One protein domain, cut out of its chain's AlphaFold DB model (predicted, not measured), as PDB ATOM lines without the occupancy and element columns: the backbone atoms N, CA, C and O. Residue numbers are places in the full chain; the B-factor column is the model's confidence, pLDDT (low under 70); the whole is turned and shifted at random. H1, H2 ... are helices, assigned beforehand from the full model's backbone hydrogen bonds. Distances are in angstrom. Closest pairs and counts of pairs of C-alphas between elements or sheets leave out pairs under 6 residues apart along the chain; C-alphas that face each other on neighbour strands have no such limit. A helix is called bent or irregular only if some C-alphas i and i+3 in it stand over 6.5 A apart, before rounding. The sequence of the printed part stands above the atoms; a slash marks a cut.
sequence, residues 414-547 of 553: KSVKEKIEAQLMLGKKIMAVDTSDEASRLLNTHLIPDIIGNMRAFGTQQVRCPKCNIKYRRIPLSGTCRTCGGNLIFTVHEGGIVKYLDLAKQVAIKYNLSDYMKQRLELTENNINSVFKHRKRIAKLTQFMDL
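This is residues 414 to 547 of the 553 residues of the protein "DNA polymerase II large subunit" of Candidatus Lokiarchaeota archaeon (UniProt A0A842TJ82). Roughly aligned helices pack along a long helix, H2, with a loop head, residues 461 to 493, beyond one end. A tail, residues 533 to 547, sticks out. The 134 printed residues include six named helices, H1 to H6, and no named strand: all helix, loose, radius of gyration of the C-alphas 19.5 A, spans 61 by 41 by 27 A.

H2, residues 435 to 460, assigned as one helix by its hydrogen bonds, is bent: C-alphas 445 and 448 are 7.1 A apart. Its arms are H2a, 435 to 445, and H2b, 448 to 460. H1, 416 to 429, starts at C-alpha (177.747, 236.504, 190.290). H3 is 494 to 498, H4 501 to 510. H5, 515 to 535, 30.8 A long, is irregular: C-alphas 531 and 534 are 7.9 A apart. H6, 542 to 545, ends at C-alpha (149.242, 253.921, 190.805).

H2a touches H4, closest C-alphas Leu 443 and Ala 504, 6.7 A. H1 and H2a form a hairpin, as do H4 and H5. H2b touches H3, closest C-alphas Ile 451 and Ile 497, 5.5 A. In H5, 15 of 17 O i to N i+4 pairs are within hydrogen-bond range.

The printed part has no cut. The H2 to H3 link is long. Residues 533 to 547 have pLDDT under 70.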
ATOM      1  N   LYS A 414     177.299 231.388 195.121       86.88
ATOM      2  CA  LYS A 414     176.582 230.730 194.017       86.88
ATOM      3  C   LYS A 414     176.287 231.702 192.885       86.88
ATOM      4  O   LYS A 414     176.342 231.315 191.717       86.88
ATOM      5  N   SER A 415     175.983 232.958 193.217       87.44
ATOM      6  CA  SER A 415     175.615 233.975 192.234       87.44
ATOM      7  C   SER A 415     176.772 234.928 191.920       87.44
ATOM      8  O   SER A 415     177.652 235.189 192.734       87.44
ATOM      9  N   VAL A 416     176.782 235.465 190.696       83.88
ATOM     10  CA  VAL A 416     177.747 236.504 190.290       83.88
ATOM     11  C   VAL A 416     177.498 237.807 191.055       83.88
ATOM     12  O   VAL A 416     178.447 238.516 191.367       83.88
ATOM     13  N   LYS A 417     176.238 238.077 191.417       87.50
ATOM     14  CA  LYS A 417     175.853 239.212 192.258       87.50
ATOM     15  C   LYS A 417     176.546 239.160 193.620       87.50
ATOM     16  O   LYS A 417     177.256 240.101 193.953       87.50
ATOM     17  N   GLU A 418     176.438 238.036 194.334       89.69
ATOM     18  CA  GLU A 418     177.144 237.823 195.611       89.69
ATOM     19  C   GLU A 418     178.656 238.031 195.470       89.69
ATOM     20  O   GLU A 418     179.279 238.650 196.326       89.69
ATOM     21  N   LYS A 419     179.255 237.537 194.377       90.19
ATOM     22  CA  LYS A 419     180.699 237.675 194.132       90.19
ATOM     23  C   LYS A 419     181.121 239.132 193.975       90.19
ATOM     24  O   LYS A 419     182.111 239.532 194.577       90.19
ATOM     25  N   ILE A 420     180.376 239.908 193.190       89.81
ATOM     26  CA  ILE A 420     180.650 241.333 192.965       89.81
ATOM     27  C   ILE A 420     180.438 242.130 194.252       89.81
ATOM     28  O   ILE A 420     181.270 242.960 194.611       89.81
ATOM     29  N   GLU A 421     179.359 241.854 194.984       89.38
ATOM     30  CA  GLU A 421     179.093 242.508 196.266       89.38
ATOM     31  C   GLU A 421     180.185 242.207 197.295       89.38
ATOM     32  O   GLU A 421     180.664 243.129 197.954       89.38
ATOM     33  N   ALA A 422     180.620 240.949 197.405       91.62
ATOM     34  CA  ALA A 422     181.695 240.546 198.306       91.62
ATOM     35  C   ALA A 422     183.045 241.163 197.915       91.62
ATOM     36  O   ALA A 422     183.775 241.613 198.795       91.62
ATOM     37  N   GLN A 423     183.361 241.214 196.615       92.12
ATOM     38  CA  GLN A 423     184.568 241.862 196.100       92.12
ATOM     39  C   GLN A 423     184.602 243.343 196.498       92.12
ATOM     40  O   GLN A 423     185.536 243.774 197.167       92.12
ATOM     41  N   LEU A 424     183.552 244.103 196.177       92.06
ATOM     42  CA  LEU A 424     183.518 245.538 196.468       92.06
ATOM     43  C   LEU A 424     183.409 245.828 197.978       92.06
ATOM     44  O   LEU A 424     183.948 246.819 198.466       92.06
ATOM     45  N   MET A 425     182.740 244.959 198.748       92.62
ATOM     46  CA  MET A 425     182.732 245.046 200.213       92.62
ATOM     47  C   MET A 425     184.137 244.848 200.788       92.62
ATOM     48  O   MET A 425     184.505 245.543 201.733       92.62
ATOM     49  N   LEU A 426     184.912 243.906 200.245       93.06
ATOM     50  CA  LEU A 426     186.298 243.702 200.648       93.06
ATOM     51  C   LEU A 426     187.146 244.929 200.298       93.06
ATOM     52  O   LEU A 426     187.879 245.400 201.164       93.06
ATOM     53  N   GLY A 427     186.974 245.494 199.100       92.38
ATOM     54  CA  GLY A 427     187.611 246.751 198.708       92.38
ATOM     55  C   GLY A 427     187.364 247.869 199.724       92.38
ATOM     56  O   GLY A 427     188.310 248.512 200.158       92.38
ATOM     57  N   LYS A 428     186.125 248.024 200.228       92.69
ATOM     58  CA  LYS A 428     185.792 249.050 201.244       92.69
ATOM     59  C   LYS A 428     186.526 248.871 202.573       92.69
ATOM     60  O   LYS A 428     186.639 249.824 203.337       92.69
ATOM     61  N   LYS A 429     186.966 247.651 202.883       94.81
ATOM     62  CA  LYS A 429     187.696 247.338 204.118       94.81
ATOM     63  C   LYS A 429     189.205 247.523 203.967       94.81
ATOM     64  O   LYS A 429     189.896 247.604 204.977       94.81
ATOM     65  N   ILE A 430     189.726 247.548 202.740       95.12
ATOM     66  CA  ILE A 430     191.164 247.601 202.475       95.12
ATOM     67  C   ILE A 430     191.567 249.044 202.177       95.12
ATOM     68  O   ILE A 430     191.222 249.592 201.140       95.12
ATOM     69  N   MET A 431     192.393 249.627 203.047       92.75
ATOM     70  CA  MET A 431     192.897 251.002 202.901       92.75
ATOM     71  C   MET A 431     193.633 251.256 201.573       92.75
ATOM     72  O   MET A 431     193.621 252.365 201.058       92.75
ATOM     73  N   ALA A 432     194.292 250.234 201.022       92.75
ATOM     74  CA  ALA A 432     195.047 250.336 199.774       92.75
ATOM     75  C   ALA A 432     194.180 250.258 198.500       92.75
ATOM     76  O   ALA A 432     194.728 250.369 197.404       92.75
ATOM     77  N   VAL A 433     192.868 250.022 198.616       93.94
ATOM     78  CA  VAL A 433     191.967 249.832 197.472       93.94
ATOM     79  C   VAL A 433     191.025 251.023 197.344       93.94
ATOM     80  O   VAL A 433     190.205 251.277 198.223       93.94
ATOM     81  N   ASP A 434     191.091 251.718 196.208       92.94
ATOM     82  CA  ASP A 434     190.051 252.665 195.811       92.94
ATOM     83  C   ASP A 434     188.858 251.895 195.230       92.94
ATOM     84  O   ASP A 434     188.900 251.363 194.117       92.94
ATOM     85  N   THR A 435     187.773 251.831 196.002       92.00
ATOM     86  CA  THR A 435     186.567 251.094 195.605       92.00
ATOM     87  C   THR A 435     185.818 251.702 194.430       92.00
ATOM     88  O   THR A 435     185.119 250.977 193.721       92.00
ATOM     89  N   SER A 436     185.940 253.013 194.218       91.19
ATOM     90  CA  SER A 436     185.285 253.698 193.106       91.19
ATOM     91  C   SER A 436     186.012 253.382 191.800       91.19
ATOM     92  O   SER A 436     185.369 253.036 190.806       91.19
ATOM     93  N   ASP A 437     187.350 253.395 191.819       91.62
ATOM     94  CA  ASP A 437     188.169 252.920 190.696       91.62
ATOM     95  C   ASP A 437     187.946 251.419 190.437       91.62
ATOM     96  O   ASP A 437     187.700 251.018 189.298       91.62
ATOM     97  N   GLU A 438     187.924 250.581 191.482       92.12
ATOM     98  CA  GLU A 438     187.647 249.145 191.349       92.12
ATOM     99  C   GLU A 438     186.288 248.877 190.675       92.12
ATOM    100  O   GLU A 438     186.206 248.101 189.716       92.12
ATOM    101  N   ALA A 439     185.223 249.541 191.139       92.69
ATOM    102  CA  ALA A 439     183.884 249.417 190.568       92.69
ATOM    103  C   ALA A 439     183.825 249.924 189.117       92.69
ATOM    104  O   ALA A 439     183.218 249.273 188.259       92.69
ATOM    105  N   SER A 440     184.489 251.044 188.818       92.19
ATOM    106  CA  SER A 440     184.592 251.590 187.459       92.19
ATOM    107  C   SER A 440     185.280 250.613 186.503       92.19
ATOM    108  O   SER A 440     184.775 250.338 185.408       92.19
ATOM    109  N   ARG A 441     186.403 250.017 186.927       91.50
ATOM    110  CA  ARG A 441     187.123 249.008 186.140       91.50
ATOM    111  C   ARG A 441     186.268 247.771 185.918       91.50
ATOM    112  O   ARG A 441     186.135 247.345 184.775       91.50
ATOM    113  N   LEU A 442     185.625 247.245 186.964       90.81
ATOM    114  CA  LEU A 442     184.734 246.086 186.868       90.81
ATOM    115  C   LEU A 442     183.632 246.287 185.812       90.81
ATOM    116  O   LEU A 442     183.374 245.388 185.004       90.81
ATOM    117  N   LEU A 443     182.989 247.459 185.795       90.00
ATOM    118  CA  LEU A 443     181.945 247.762 184.814       90.00
ATOM    119  C   LEU A 443     182.505 247.871 183.395       90.00
ATOM    120  O   LEU A 443     181.927 247.298 182.471       90.00
ATOM    121  N   ASN A 444     183.630 248.566 183.222       89.69
ATOM    122  CA  ASN A 444     184.213 248.820 181.906       89.69
ATOM    123  C   ASN A 444     184.857 247.591 181.263       89.69
ATOM    124  O   ASN A 444     184.762 247.442 180.046       89.69
ATOM    125  N   THR A 445     185.508 246.723 182.039       87.56
ATOM    126  CA  THR A 445     186.237 245.568 181.491       87.56
ATOM    127  C   THR A 445     185.397 244.301 181.427       87.56
ATOM    128  O   THR A 445     185.657 243.458 180.571       87.56
ATOM    129  N   HIS A 446     184.397 244.146 182.301       87.69
ATOM    130  CA  HIS A 446     183.626 242.906 182.393       87.69
ATOM    131  C   HIS A 446     182.146 243.097 182.061       87.69
ATOM    132  O   HIS A 446     181.666 242.501 181.102       87.69
ATOM    133  N   LEU A 447     181.415 243.917 182.823       88.12
ATOM    134  CA  LEU A 447     179.946 243.919 182.748       88.12
ATOM    135  C   LEU A 447     179.405 244.581 181.472       88.12
ATOM    136  O   LEU A 447     178.611 243.968 180.762       88.12
ATOM    137  N   ILE A 448     179.840 245.802 181.146       89.06
ATOM    138  CA  ILE A 448     179.365 246.519 179.951       89.06
ATOM    139  C   ILE A 448     179.755 245.774 178.659       89.06
ATOM    140  O   ILE A 448     178.878 245.586 177.808       89.06
ATOM    141  N   PRO A 449     181.012 245.305 178.486       90.31
ATOM    142  CA  PRO A 449     181.378 244.502 177.321       90.31
ATOM    143  C   PRO A 449     180.558 243.217 177.177       90.31
ATOM    144  O   PRO A 449     180.173 242.888 176.056       90.31
ATOM    145  N   ASP A 450     180.249 242.518 178.275       88.81
ATOM    146  CA  ASP A 450     179.438 241.294 178.241       88.81
ATOM    147  C   ASP A 450     177.988 241.587 177.825       88.81
ATOM    148  O   ASP A 450     177.444 240.921 176.946       88.81
ATOM    149  N   ILE A 451     177.368 242.644 178.365       89.19
ATOM    150  CA  ILE A 451     176.000 243.047 177.994       89.19
ATOM    151  C   ILE A 451     175.923 243.405 176.500       89.19
ATOM    152  O   ILE A 451     175.092 242.857 175.768       89.19
ATOM    153  N   ILE A 452     176.812 244.282 176.022       88.31
ATOM    154  CA  ILE A 452     176.842 244.713 174.613       88.31
ATOM    155  C   ILE A 452     177.198 243.536 173.695       88.31
ATOM    156  O   ILE A 452     176.606 243.376 172.624       88.31
ATOM    157  N   GLY A 453     178.149 242.697 174.106       89.44
ATOM    158  CA  GLY A 453     178.565 241.503 173.377       89.44
ATOM    159  C   GLY A 453     177.421 240.508 173.208       89.44
ATOM    160  O   GLY A 453     177.136 240.089 172.085       89.44
ATOM    161  N   ASN A 454     176.704 240.196 174.290       89.81
ATOM    162  CA  ASN A 454     175.540 239.312 174.257       89.81
ATOM    163  C   ASN A 454     174.400 239.898 173.417       89.81
ATOM    164  O   ASN A 454     173.749 239.161 172.676       89.81
ATOM    165  N   MET A 455     174.190 241.217 173.458       87.69
ATOM    166  CA  MET A 455     173.208 241.895 172.610       87.69
ATOM    167  C   MET A 455     173.557 241.777 171.115       87.69
ATOM    168  O   MET A 455     172.710 241.394 170.305       87.69
ATOM    169  N   ARG A 456     174.816 242.030 170.734       88.88
ATOM    170  CA  ARG A 456     175.290 241.841 169.349       88.88
ATOM    171  C   ARG A 456     175.192 240.381 168.906       88.88
ATOM    172  O   ARG A 456     174.760 240.098 167.786       88.88
ATOM    173  N   ALA A 457     175.560 239.450 169.787       89.38
ATOM    174  CA  ALA A 457     175.452 238.019 169.530       89.38
ATOM    175  C   ALA A 457     173.992 237.601 169.321       89.38
ATOM    176  O   ALA A 457     173.708 236.837 168.407       89.38
ATOM    177  N   PHE A 458     173.051 238.148 170.095       89.25
ATOM    178  CA  PHE A 458     171.623 237.886 169.933       89.25
ATOM    179  C   PHE A 458     171.095 238.312 168.558       89.25
ATOM    180  O   PHE A 458     170.343 237.554 167.944       89.25
ATOM    181  N   GLY A 459     171.518 239.472 168.048       86.31
ATOM    182  CA  GLY A 459     171.126 239.947 166.715       86.31
ATOM    183  C   GLY A 459     171.719 239.136 165.553       86.31
ATOM    184  O   GLY A 459     171.149 239.113 164.466       86.31
ATOM    185  N   THR A 460     172.841 238.441 165.772       89.00
ATOM    186  CA  THR A 460     173.592 237.705 164.731       89.00
ATOM    187  C   THR A 460     173.583 236.183 164.913       89.00
ATOM    188  O   THR A 460     174.265 235.457 164.185       89.00
ATOM    189  N   GLN A 461     172.820 235.680 165.886       89.94
ATOM    190  CA  GLN A 461     172.890 234.288 166.314       89.94
ATOM    191  C   GLN A 461     172.398 233.276 165.276       89.94
ATOM    192  O   GLN A 461     171.586 233.556 164.396       89.94
ATOM    193  N   GLN A 462     172.851 232.036 165.459       90.81
ATOM    194  CA  GLN A 462     172.332 230.865 164.764       90.81
ATOM    195  C   GLN A 462     171.234 230.190 165.593       90.81
ATOM    196  O   GLN A 462     171.148 230.349 166.810       90.81
ATOM    197  N   VAL A 463     170.425 229.367 164.936       89.44
ATOM    198  CA  VAL A 463     169.409 228.528 165.582       89.44
ATOM    199  C   VAL A 463     169.911 227.099 165.644       89.44
ATOM    200  O   VAL A 463     170.466 226.585 164.673       89.44
ATOM    201  N   ARG A 464     169.712 226.426 166.774       89.69
ATOM    202  CA  ARG A 464     170.197 225.059 166.987       89.69
ATOM    203  C   ARG A 464     169.036 224.126 167.288       89.69
ATOM    204  O   ARG A 464     168.169 224.447 168.092       89.69
ATOM    205  N   CYS A 465     169.062 222.926 166.718       87.75
ATOM    206  CA  CYS A 465     168.190 221.850 167.176       87.75
ATOM    207  C   CYS A 465     168.816 221.149 168.397       87.75
ATOM    208  O   CYS A 465     169.931 220.640 168.282       87.75
ATOM    209  N   PRO A 466     168.148 221.055 169.557       83.69
ATOM    210  CA  PRO A 466     168.697 220.404 170.743       83.69
ATOM    211  C   PRO A 466     168.773 218.876 170.613       83.69
ATOM    212  O   PRO A 466     169.555 218.263 171.332       83.69
ATOM    213  N   LYS A 467     168.001 218.267 169.699       80.31
ATOM    214  CA  LYS A 467     167.976 216.813 169.468       80.31
ATOM    215  C   LYS A 467     169.174 216.346 168.636       80.31
ATOM    216  O   LYS A 467     169.918 215.470 169.059       80.31
ATOM    217  N   CYS A 468     169.392 216.945 167.462       80.06
ATOM    218  CA  CYS A 468     170.478 216.543 166.559       80.06
ATOM    219  C   CYS A 468     171.726 217.444 166.633       80.06
ATOM    220  O   CYS A 468     172.787 217.047 166.157       80.06
ATOM    221  N   ASN A 469     171.652 218.610 167.283       82.12
ATOM    222  CA  ASN A 469     172.695 219.646 167.356       82.12
ATOM    223  C   ASN A 469     173.050 220.334 166.028       82.12
ATOM    224  O   ASN A 469     174.019 221.096 166.000       82.12
ATOM    225  N   ILE A 470     172.273 220.126 164.961       86.44
ATOM    226  CA  ILE A 470     172.448 220.872 163.710       86.44
ATOM    227  C   ILE A 470     172.161 222.351 163.963       86.44
ATOM    228  O   ILE A 470     171.208 222.706 164.667       86.44
ATOM    229  N   LYS A 471     173.025 223.194 163.398       89.94
ATOM    230  CA  LYS A 471     172.931 224.649 163.460       89.94
ATOM    231  C   LYS A 471     172.475 225.179 162.109       89.94
ATOM    232  O   LYS A 471     173.016 224.793 161.078       89.94
ATOM    233  N   TYR A 472     171.512 226.085 162.136       88.44
ATOM    234  CA  TYR A 472     171.013 226.797 160.973       88.44
ATOM    235  C   TYR A 472     171.346 228.276 161.116       88.44
ATOM    236  O   TYR A 472     171.168 228.862 162.183       88.44
ATOM    237  N   ARG A 473     171.795 228.903 160.024       89.19
ATOM    238  CA  ARG A 473     172.012 230.357 159.988       89.19
ATOM    239  C   ARG A 473     170.707 231.139 160.180       89.19
ATOM    240  O   ARG A 473     170.734 232.226 160.732       89.19
ATOM    241  N   ARG A 474     169.580 230.601 159.708       86.38
ATOM    242  CA  ARG A 474     168.237 231.191 159.813       86.38
ATOM    243  C   ARG A 474     167.234 230.107 160.188       86.38
ATOM    244  O   ARG A 474     167.473 228.937 159.892       86.38
ATOM    245  N   ILE A 475     166.121 230.494 160.808       86.25
ATOM    246  CA  ILE A 475     165.022 229.567 161.102       86.25
ATOM    247  C   ILE A 475     164.458 229.071 159.756       86.25
ATOM    248  O   ILE A 475     164.095 229.900 158.919       86.25
ATOM    249  N   PRO A 476     164.423 227.752 159.492       88.50
ATOM    250  CA  PRO A 476     163.718 227.203 158.341       88.50
ATOM    251  C   PRO A 476     162.248 227.628 158.359       88.50
ATOM    252  O   PRO A 476     161.632 227.619 159.420       88.50
ATOM    253  N   LEU A 477     161.666 227.915 157.192       88.75
ATOM    254  CA  LEU A 477     160.249 228.298 157.083       88.75
ATOM    255  C   LEU A 477     159.286 227.254 157.674       88.75
ATOM    256  O   LEU A 477     158.210 227.606 158.132       88.75
ATOM    257  N   SER A 478     159.699 225.986 157.738       85.50
ATOM    258  CA  SER A 478     158.951 224.908 158.394       85.50
ATOM    259  C   SER A 478     158.862 225.035 159.923       85.50
ATOM    260  O   SER A 478     158.188 224.227 160.552       85.50
ATOM    261  N   GLY A 479     159.608 225.951 160.553       83.50
ATOM    262  CA  GLY A 479     159.687 226.122 162.013       83.50
ATOM    263  C   GLY A 479     160.410 224.992 162.766       83.50
ATOM    264  O   GLY A 479     160.818 225.162 163.914       83.50
ATOM    265  N   THR A 480     160.634 223.853 162.113       89.94
ATOM    266  CA  THR A 480     161.230 222.639 162.680       89.94
ATOM    267  C   THR A 480     162.582 222.310 162.048       89.94
ATOM    268  O   THR A 480     162.943 222.771 160.962       89.94
ATOM    269  N   CYS A 481     163.372 221.489 162.740       88.75
ATOM    270  CA  CYS A 481     164.636 220.991 162.216       88.75
ATOM    271  C   CYS A 481     164.416 220.077 161.001       88.75
ATOM    272  O   CYS A 481     163.839 219.000 161.143       88.75
ATOM    273  N   ARG A 482     165.000 220.436 159.851       87.69
ATOM    274  CA  ARG A 482     164.878 219.698 158.577       87.69
ATOM    275  C   ARG A 482     165.316 218.231 158.646       87.69
ATOM    276  O   ARG A 482     164.836 217.420 157.873       87.69
ATOM    277  N   THR A 483     166.223 217.891 159.559       84.88
ATOM    278  CA  THR A 483     166.794 216.535 159.657       84.88
ATOM    279  C   THR A 483     166.064 215.619 160.636       84.88
ATOM    280  O   THR A 483     166.102 214.410 160.478       84.88
ATOM    281  N   CYS A 484     165.452 216.157 161.696       82.38
ATOM    282  CA  CYS A 484     164.932 215.323 162.790       82.38
ATOM    283  C   CYS A 484     163.579 215.779 163.351       82.38
ATOM    284  O   CYS A 484     163.180 215.294 164.412       82.38
ATOM    285  N   GLY A 485     162.942 216.776 162.725       83.88
ATOM    286  CA  GLY A 485     161.643 217.335 163.116       83.88
ATOM    287  C   GLY A 485     161.608 218.067 164.462       83.88
ATOM    288  O   GLY A 485     160.553 218.509 164.891       83.88
ATOM    289  N   GLY A 486     162.740 218.197 165.161       84.94
ATOM    290  CA  GLY A 486     162.782 218.783 166.503       84.94
ATOM    291  C   GLY A 486     162.654 220.309 166.507       84.94
ATOM    292  O   GLY A 486     163.072 220.970 165.553       84.94
ATOM    293  N   ASN A 487     162.166 220.859 167.620       87.75
ATOM    294  CA  ASN A 487     162.059 222.304 167.835       87.75
ATOM    295  C   ASN A 487     163.432 222.980 167.791       87.75
ATOM    296  O   ASN A 487     164.424 222.439 168.283       87.75
ATOM    297  N   LEU A 488     163.488 224.171 167.202       88.44
ATOM    298  CA  LEU A 488     164.703 224.971 167.124       88.44
ATOM    299  C   LEU A 488     164.734 225.976 168.269       88.44
ATOM    300  O   LEU A 488     163.730 226.610 168.577       88.44
ATOM    301  N   ILE A 489     165.900 226.113 168.891       88.88
ATOM    302  CA  ILE A 489     166.122 227.055 169.984       88.88
ATOM    303  C   ILE A 489     167.197 228.064 169.596       88.88
ATOM    304  O   ILE A 489     168.164 227.733 168.897       88.88
ATOM    305  N   PHE A 490     167.026 229.294 170.071       87.56
ATOM    306  CA  PHE A 490     168.069 230.309 170.030       87.56
ATOM    307  C   PHE A 490     169.280 229.870 170.852       87.56
ATOM    308  O   PHE A 490     169.149 229.146 171.838       87.56
ATOM    309  N   THR A 491     170.469 230.286 170.423       83.06
ATOM    310  CA  THR A 491     171.706 230.036 171.173       83.06
ATOM    311  C   THR A 491     171.934 231.071 172.269       83.06
ATOM    312  O   THR A 491     172.582 230.760 173.262       83.06
ATOM    313  N   VAL A 492     171.396 232.280 172.094       85.56
ATOM    314  CA  VAL A 492     171.445 233.385 173.055       85.56
ATOM    315  C   VAL A 492     170.012 233.801 173.374       85.56
ATOM    316  O   VAL A 492     169.211 234.061 172.477       85.56
ATOM    317  N   HIS A 493     169.681 233.856 174.662       85.62
ATOM    318  CA  HIS A 493     168.350 234.216 175.149       85.62
ATOM    319  C   HIS A 493     168.357 235.615 175.773       85.62
ATOM    320  O   HIS A 493     169.355 236.017 176.367       85.62
ATOM    321  N   GLU A 494     167.218 236.311 175.713       84.12
ATOM    322  CA  GLU A 494     167.003 237.640 176.315       84.12
ATOM    323  C   GLU A 494     167.443 237.699 177.785       84.12
ATOM    324  O   GLU A 494     168.194 238.587 178.181       84.12
ATOM    325  N   GLY A 495     167.064 236.694 178.583       82.38
ATOM    326  CA  GLY A 495     167.437 236.628 179.997       82.38
ATOM    327  C   GLY A 495     168.949 236.598 180.242       82.38
ATOM    328  O   GLY A 495     169.393 237.027 181.299       82.38
ATOM    329  N   GLY A 496     169.751 236.141 179.273       80.06
ATOM    330  CA  GLY A 496     171.213 236.201 179.356       80.06
ATOM    331  C   GLY A 496     171.772 237.619 179.211       80.06
ATOM    332  O   GLY A 496     172.799 237.920 179.807       80.06
ATOM    333  N   ILE A 497     171.078 238.491 178.473       81.94
ATOM    334  CA  ILE A 497     171.486 239.880 178.207       81.94
ATOM    335  C   ILE A 497     171.100 240.782 179.383       81.94
ATOM    336  O   ILE A 497     171.909 241.576 179.851       81.94
ATOM    337  N   VAL A 498     169.874 240.628 179.899       83.56
ATOM    338  CA  VAL A 498     169.331 241.489 180.969       83.56
ATOM    339  C   VAL A 498     169.958 241.185 182.337       83.56
ATOM    340  O   VAL A 498     170.008 242.053 183.203       83.56
ATOM    341  N   LYS A 499     170.498 239.974 182.532       80.88
ATOM    342  CA  LYS A 499     170.977 239.450 183.824       80.88
ATOM    343  C   LYS A 499     171.881 240.400 184.622       80.88
ATOM    344  O   LYS A 499     171.831 240.380 185.850       80.88
ATOM    345  N   TYR A 500     172.741 241.163 183.948       82.94
ATOM    346  CA  TYR A 500     173.754 242.004 184.595       82.94
ATOM    347  C   TYR A 500     173.437 243.497 184.588       82.94
ATOM    348  O   TYR A 500     174.136 244.254 185.255       82.94
ATOM    349  N   LEU A 501     172.394 243.921 183.875       86.75
ATOM    350  CA  LEU A 501     172.080 245.333 183.688       86.75
ATOM    351  C   LEU A 501     171.678 246.006 185.007       86.75
ATOM    352  O   LEU A 501     172.278 247.008 185.393       86.75
ATOM    353  N   ASP A 502     170.742 245.402 185.742       87.19
ATOM    354  CA  ASP A 502     170.276 245.929 187.030       87.19
ATOM    355  C   ASP A 502     171.413 246.007 188.052       87.19
ATOM    356  O   ASP A 502     171.560 246.994 188.773       87.19
ATOM    357  N   LEU A 503     172.264 244.977 188.082       86.69
ATOM    358  CA  LEU A 503     173.429 244.940 188.959       86.69
ATOM    359  C   LEU A 503     174.429 246.045 188.603       86.69
ATOM    360  O   LEU A 503     174.925 246.731 189.494       86.69
ATOM    361  N   ALA A 504     174.708 246.236 187.312       89.88
ATOM    362  CA  ALA A 504     175.617 247.269 186.835       89.88
ATOM    363  C   ALA A 504     175.132 248.677 187.220       89.88
ATOM    364  O   ALA A 504     175.919 249.478 187.723       89.88
ATOM    365  N   LYS A 505     173.826 248.949 187.072       90.50
ATOM    366  CA  LYS A 505     173.202 250.215 187.499       90.50
ATOM    367  C   LYS A 505     173.311 250.425 189.008       90.50
ATOM    368  O   LYS A 505     173.733 251.491 189.450       90.50
ATOM    369  N   GLN A 506     172.992 249.400 189.803       89.50
ATOM    370  CA  GLN A 506     173.098 249.464 191.266       89.50
ATOM    371  C   GLN A 506     174.528 249.768 191.722       89.50
ATOM    372  O   GLN A 506     174.724 250.591 192.612       89.50
ATOM    373  N   VAL A 507     175.530 249.139 191.100       90.44
ATOM    374  CA  VAL A 507     176.945 249.407 191.391       90.44
ATOM    375  C   VAL A 507     177.319 250.841 191.007       90.44
ATOM    376  O   VAL A 507     177.930 251.536 191.816       90.44
ATOM    377  N   ALA A 508     176.906 251.320 189.831       91.31
ATOM    378  CA  ALA A 508     177.227 252.675 189.381       91.31
ATOM    379  C   ALA A 508     176.681 253.770 190.312       91.31
ATOM    380  O   ALA A 508     177.373 254.753 190.578       91.31
ATOM    381  N   ILE A 509     175.470 253.577 190.843       90.31
ATOM    382  CA  ILE A 509     174.849 254.501 191.801       90.31
ATOM    383  C   ILE A 509     175.522 254.381 193.174       90.31
ATOM    384  O   ILE A 509     175.959 255.378 193.741       90.31
ATOM    385  N   LYS A 510     175.657 253.157 193.702       89.56
ATOM    386  CA  LYS A 510     176.151 252.905 195.067       89.56
ATOM    387  C   LYS A 510     177.591 253.366 195.300       89.56
ATOM    388  O   LYS A 510     177.938 253.702 196.431       89.56
ATOM    389  N   TYR A 511     178.426 253.336 194.264       88.44
ATOM    390  CA  TYR A 511     179.831 253.756 194.326       88.44
ATOM    391  C   TYR A 511     180.065 255.127 193.681       88.44
ATOM    392  O   TYR A 511     181.205 255.487 193.424       88.44
ATOM    393  N   ASN A 512     178.987 255.882 193.427       89.31
ATOM    394  CA  ASN A 512     179.002 257.223 192.848       89.31
ATOM    395  C   ASN A 512     179.971 257.379 191.662       89.31
ATOM    396  O   ASN A 512     180.866 258.222 191.665       89.31
ATOM    397  N   LEU A 513     179.805 256.523 190.653       92.00
ATOM    398  CA  LEU A 513     180.654 256.554 189.463       92.00
ATOM    399  C   LEU A 513     180.339 257.766 188.574       92.00
ATOM    400  O   LEU A 513     179.308 258.420 188.739       92.00
ATOM    401  N   SER A 514     181.217 258.039 187.604       91.31
ATOM    402  CA  SER A 514     181.082 259.183 186.695       91.31
ATOM    403  C   SER A 514     179.768 259.170 185.908       91.31
ATOM    404  O   SER A 514     179.230 258.111 185.568       91.31
ATOM    405  N   ASP A 515     179.272 260.356 185.554       91.75
ATOM    406  CA  ASP A 515     178.014 260.488 184.809       91.75
ATOM    407  C   ASP A 515     178.079 259.818 183.439       91.75
ATOM    408  O   ASP A 515     177.113 259.192 183.013       91.75
ATOM    409  N   TYR A 516     179.257 259.811 182.808       90.94
ATOM    410  CA  TYR A 516     179.505 259.033 181.596       90.94
ATOM    411  C   TYR A 516     179.171 257.540 181.778       90.94
ATOM    412  O   TYR A 516     178.543 256.933 180.910       90.94
ATOM    413  N   MET A 517     179.552 256.934 182.908       88.00
ATOM    414  CA  MET A 517     179.236 255.529 183.200       88.00
ATOM    415  C   MET A 517     177.742 255.305 183.406       88.00
ATOM    416  O   MET A 517     177.191 254.339 182.871       88.00
ATOM    417  N   LYS A 518     177.083 256.204 184.140       90.19
ATOM    418  CA  LYS A 518     175.637 256.141 184.385       90.19
ATOM    419  C   LYS A 518     174.854 256.259 183.068       90.19
ATOM    420  O   LYS A 518     174.074 255.365 182.748       90.19
ATOM    421  N   GLN A 519     175.161 257.271 182.254       92.06
ATOM    422  CA  GLN A 519     174.541 257.496 180.941       92.06
ATOM    423  C   GLN A 519     174.793 256.335 179.973       92.06
ATOM    424  O   GLN A 519     173.898 255.909 179.246       92.06
ATOM    425  N   ARG A 520     176.000 255.759 179.969       90.75
ATOM    426  CA  ARG A 520     176.321 254.608 179.112       90.75
ATOM    427  C   ARG A 520     175.479 253.376 179.452       90.75
ATOM    428  O   ARG A 520     175.067 252.648 178.544       90.75
ATOM    429  N   LEU A 521     175.230 253.125 180.737       90.69
ATOM    430  CA  LEU A 521     174.354 252.035 181.177       90.69
ATOM    431  C   LEU A 521     172.896 252.296 180.792       90.69
ATOM    432  O   LEU A 521     172.241 251.389 180.283       90.69
ATOM    433  N   GLU A 522     172.422 253.529 180.953       91.00
ATOM    434  CA  GLU A 522     171.072 253.944 180.560       91.00
ATOM    435  C   GLU A 522     170.840 253.813 179.045       91.00
ATOM    436  O   GLU A 522     169.856 253.220 178.602       91.00
ATOM    437  N   LEU A 523     171.795 254.252 178.220       91.50
ATOM    438  CA  LEU A 523     171.751 254.038 176.770       91.50
ATOM    439  C   LEU A 523     171.716 252.545 176.413       91.50
ATOM    440  O   LEU A 523     170.997 252.131 175.502       91.50
ATOM    441  N   THR A 524     172.479 251.720 177.133       88.62
ATOM    442  CA  THR A 524     172.494 250.264 176.922       88.62
ATOM    443  C   THR A 524     171.138 249.642 177.262       88.62
ATOM    444  O   THR A 524     170.633 248.815 176.503       88.62
ATOM    445  N   GLU A 525     170.513 250.068 178.356       89.69
ATOM    446  CA  GLU A 525     169.165 249.656 178.750       89.69
ATOM    447  C   GLU A 525     168.109 250.061 177.721       89.69
ATOM    448  O   GLU A 525     167.304 249.227 177.306       89.69
ATOM    449  N   ASN A 526     168.145 251.308 177.250       89.75
ATOM    450  CA  ASN A 526     167.226 251.804 176.227       89.75
ATOM    451  C   ASN A 526     167.335 250.999 174.928       89.75
ATOM    452  O   ASN A 526     166.318 250.620 174.342       89.75
ATOM    453  N   ASN A 527     168.558 250.653 174.523       87.44
ATOM    454  CA  ASN A 527     168.811 249.795 173.369       87.44
ATOM    455  C   ASN A 527     168.231 248.383 173.559       87.44
ATOM    456  O   ASN A 527     167.559 247.867 172.665       87.44
ATOM    457  N   ILE A 528     168.446 247.763 174.724       87.19
ATOM    458  CA  ILE A 528     167.879 246.446 175.060       87.19
ATOM    459  C   ILE A 528     166.349 246.510 175.017       87.19
ATOM    460  O   ILE A 528     165.709 245.708 174.334       87.19
ATOM    461  N   ASN A 529     165.755 247.497 175.686       86.31
ATOM    462  CA  ASN A 529     164.310 247.674 175.735       86.31
ATOM    463  C   ASN A 529     163.717 247.893 174.340       86.31
ATOM    464  O   ASN A 529     162.670 247.329 174.044       86.31
ATOM    465  N   SER A 530     164.385 248.643 173.461       87.06
ATOM    466  CA  SER A 530     163.942 248.837 172.074       87.06
ATOM    467  C   SER A 530     163.885 247.516 171.292       87.06
ATOM    468  O   SER A 530     162.893 247.234 170.622       87.06
ATOM    469  N   VAL A 531     164.882 246.638 171.456       84.38
ATOM    470  CA  VAL A 531     164.930 245.332 170.771       84.38
ATOM    471  C   VAL A 531     163.882 244.340 171.300       84.38
ATOM    472  O   VAL A 531     163.336 243.555 170.522       84.38
ATOM    473  N   PHE A 532     163.571 244.362 172.600       82.25
ATOM    474  CA  PHE A 532     162.677 243.378 173.239       82.25
ATOM    475  C   PHE A 532     161.241 243.871 173.508       82.25
ATOM    476  O   PHE A 532     160.388 243.074 173.914       82.25
ATOM    477  N   LYS A 533     160.927 245.150 173.248       65.00
ATOM    478  CA  LYS A 533     159.655 245.815 173.619       65.00
ATOM    479  C   LYS A 533     158.376 245.142 173.102       65.00
ATOM    480  O   LYS A 533     157.310 245.364 173.666       65.00
ATOM    481  N   HIS A 534     158.447 244.258 172.110       53.56
ATOM    482  CA  HIS A 534     157.262 243.595 171.554       53.56
ATOM    483  C   HIS A 534     156.693 242.415 172.373       53.56
ATOM    484  O   HIS A 534     155.709 241.822 171.937       53.56
ATOM    485  N   ARG A 535     157.244 242.052 173.548       48.88
ATOM    486  CA  ARG A 535     156.786 240.858 174.306       48.88
ATOM    487  C   ARG A 535     156.117 241.076 175.668       48.88
ATOM    488  O   ARG A 535     155.543 240.121 176.184       48.88
ATOM    489  N   LYS A 536     156.120 242.275 176.257       44.88
ATOM    490  CA  LYS A 536     155.488 242.525 177.573       44.88
ATOM    491  C   LYS A 536     154.248 243.418 177.456       44.88
ATOM    492  O   LYS A 536     154.298 244.597 177.772       44.88
ATOM    493  N   ARG A 537     153.107 242.838 177.065       40.75
ATOM    494  CA  ARG A 537     151.775 243.370 177.420       40.75
ATOM    495  C   ARG A 537     151.285 242.664 178.687       40.75
ATOM    496  O   ARG A 537     150.383 241.843 178.639       40.75
ATOM    497  N   ILE A 538     151.929 242.942 179.814       46.66
ATOM    498  CA  ILE A 538     151.320 242.735 181.133       46.66
ATOM    499  C   ILE A 538     151.677 243.986 181.924       46.66
ATOM    500  O   ILE A 538     152.771 244.083 182.479       46.66
ATOM    501  N   ALA A 539     150.787 244.976 181.886       46.97
ATOM    502  CA  ALA A 539     150.877 246.121 182.776       46.97
ATOM    503  C   ALA A 539     150.711 245.603 184.210       46.97
ATOM    504  O   ALA A 539     149.747 244.898 184.512       46.97
ATOM    505  N   LYS A 540     151.680 245.888 185.084       49.12
ATOM    506  CA  LYS A 540     151.516 245.657 186.523       49.12
ATOM    507  C   LYS A 540     150.675 246.800 187.081       49.12
ATOM    508  O   LYS A 540     150.954 247.950 186.762       49.12
ATOM    509  N   LEU A 541     149.703 246.485 187.938       49.59
ATOM    510  CA  LEU A 541     148.797 247.464 188.560       49.59
ATOM    511  C   LEU A 541     149.540 248.631 189.244       49.59
ATOM    512  O   LEU A 541     149.041 249.746 189.270       49.59
ATOM    513  N   THR A 542     150.762 248.393 189.729       51.47
ATOM    514  CA  THR A 542     151.613 249.410 190.364       51.47
ATOM    515  C   THR A 542     152.023 250.538 189.413       51.47
ATOM    516  O   THR A 542     152.092 251.681 189.836       51.47
ATOM    517  N   GLN A 543     152.201 250.264 188.112       49.00
ATOM    518  CA  GLN A 543     152.477 251.312 187.115       49.00
ATOM    519  C   GLN A 543     151.276 252.230 186.860       49.00
ATOM    520  O   GLN A 543     151.452 253.298 186.286       49.00
ATOM    521  N   PHE A 544     150.070 251.817 187.254       43.38
ATOM    522  CA  PHE A 544     148.879 252.660 187.176       43.38
ATOM    523  C   PHE A 544     148.733 253.556 188.415       43.38
ATOM    524  O   PHE A 544     148.089 254.592 188.338       43.38
ATOM    525  N   MET A 545     149.338 253.173 189.547       43.34
ATOM    526  CA  MET A 545     149.242 253.921 190.805       43.34
ATOM    527  C   MET A 545     150.334 254.990 190.965       43.34
ATOM    528  O   MET A 545     150.068 256.012 191.583       43.34
ATOM    529  N   ASP A 546     151.505 254.822 190.340       44.84
ATOM    530  CA  ASP A 546     152.587 255.829 190.363       44.84
ATOM    531  C   ASP A 546     152.377 256.999 189.370       44.84
ATOM    532  O   ASP A 546     153.219 257.882 189.271       44.84
ATOM    533  N   LEU A 547     151.265 257.020 188.623       41.66
ATOM    534  CA  LEU A 547     150.889 258.113 187.704       41.66
ATOM    535  C   LEU A 547     149.848 259.077 188.307       41.66
ATOM    536  O   LEU A 547     149.272 259.878 187.578       41.66
TER     537      LEU A 547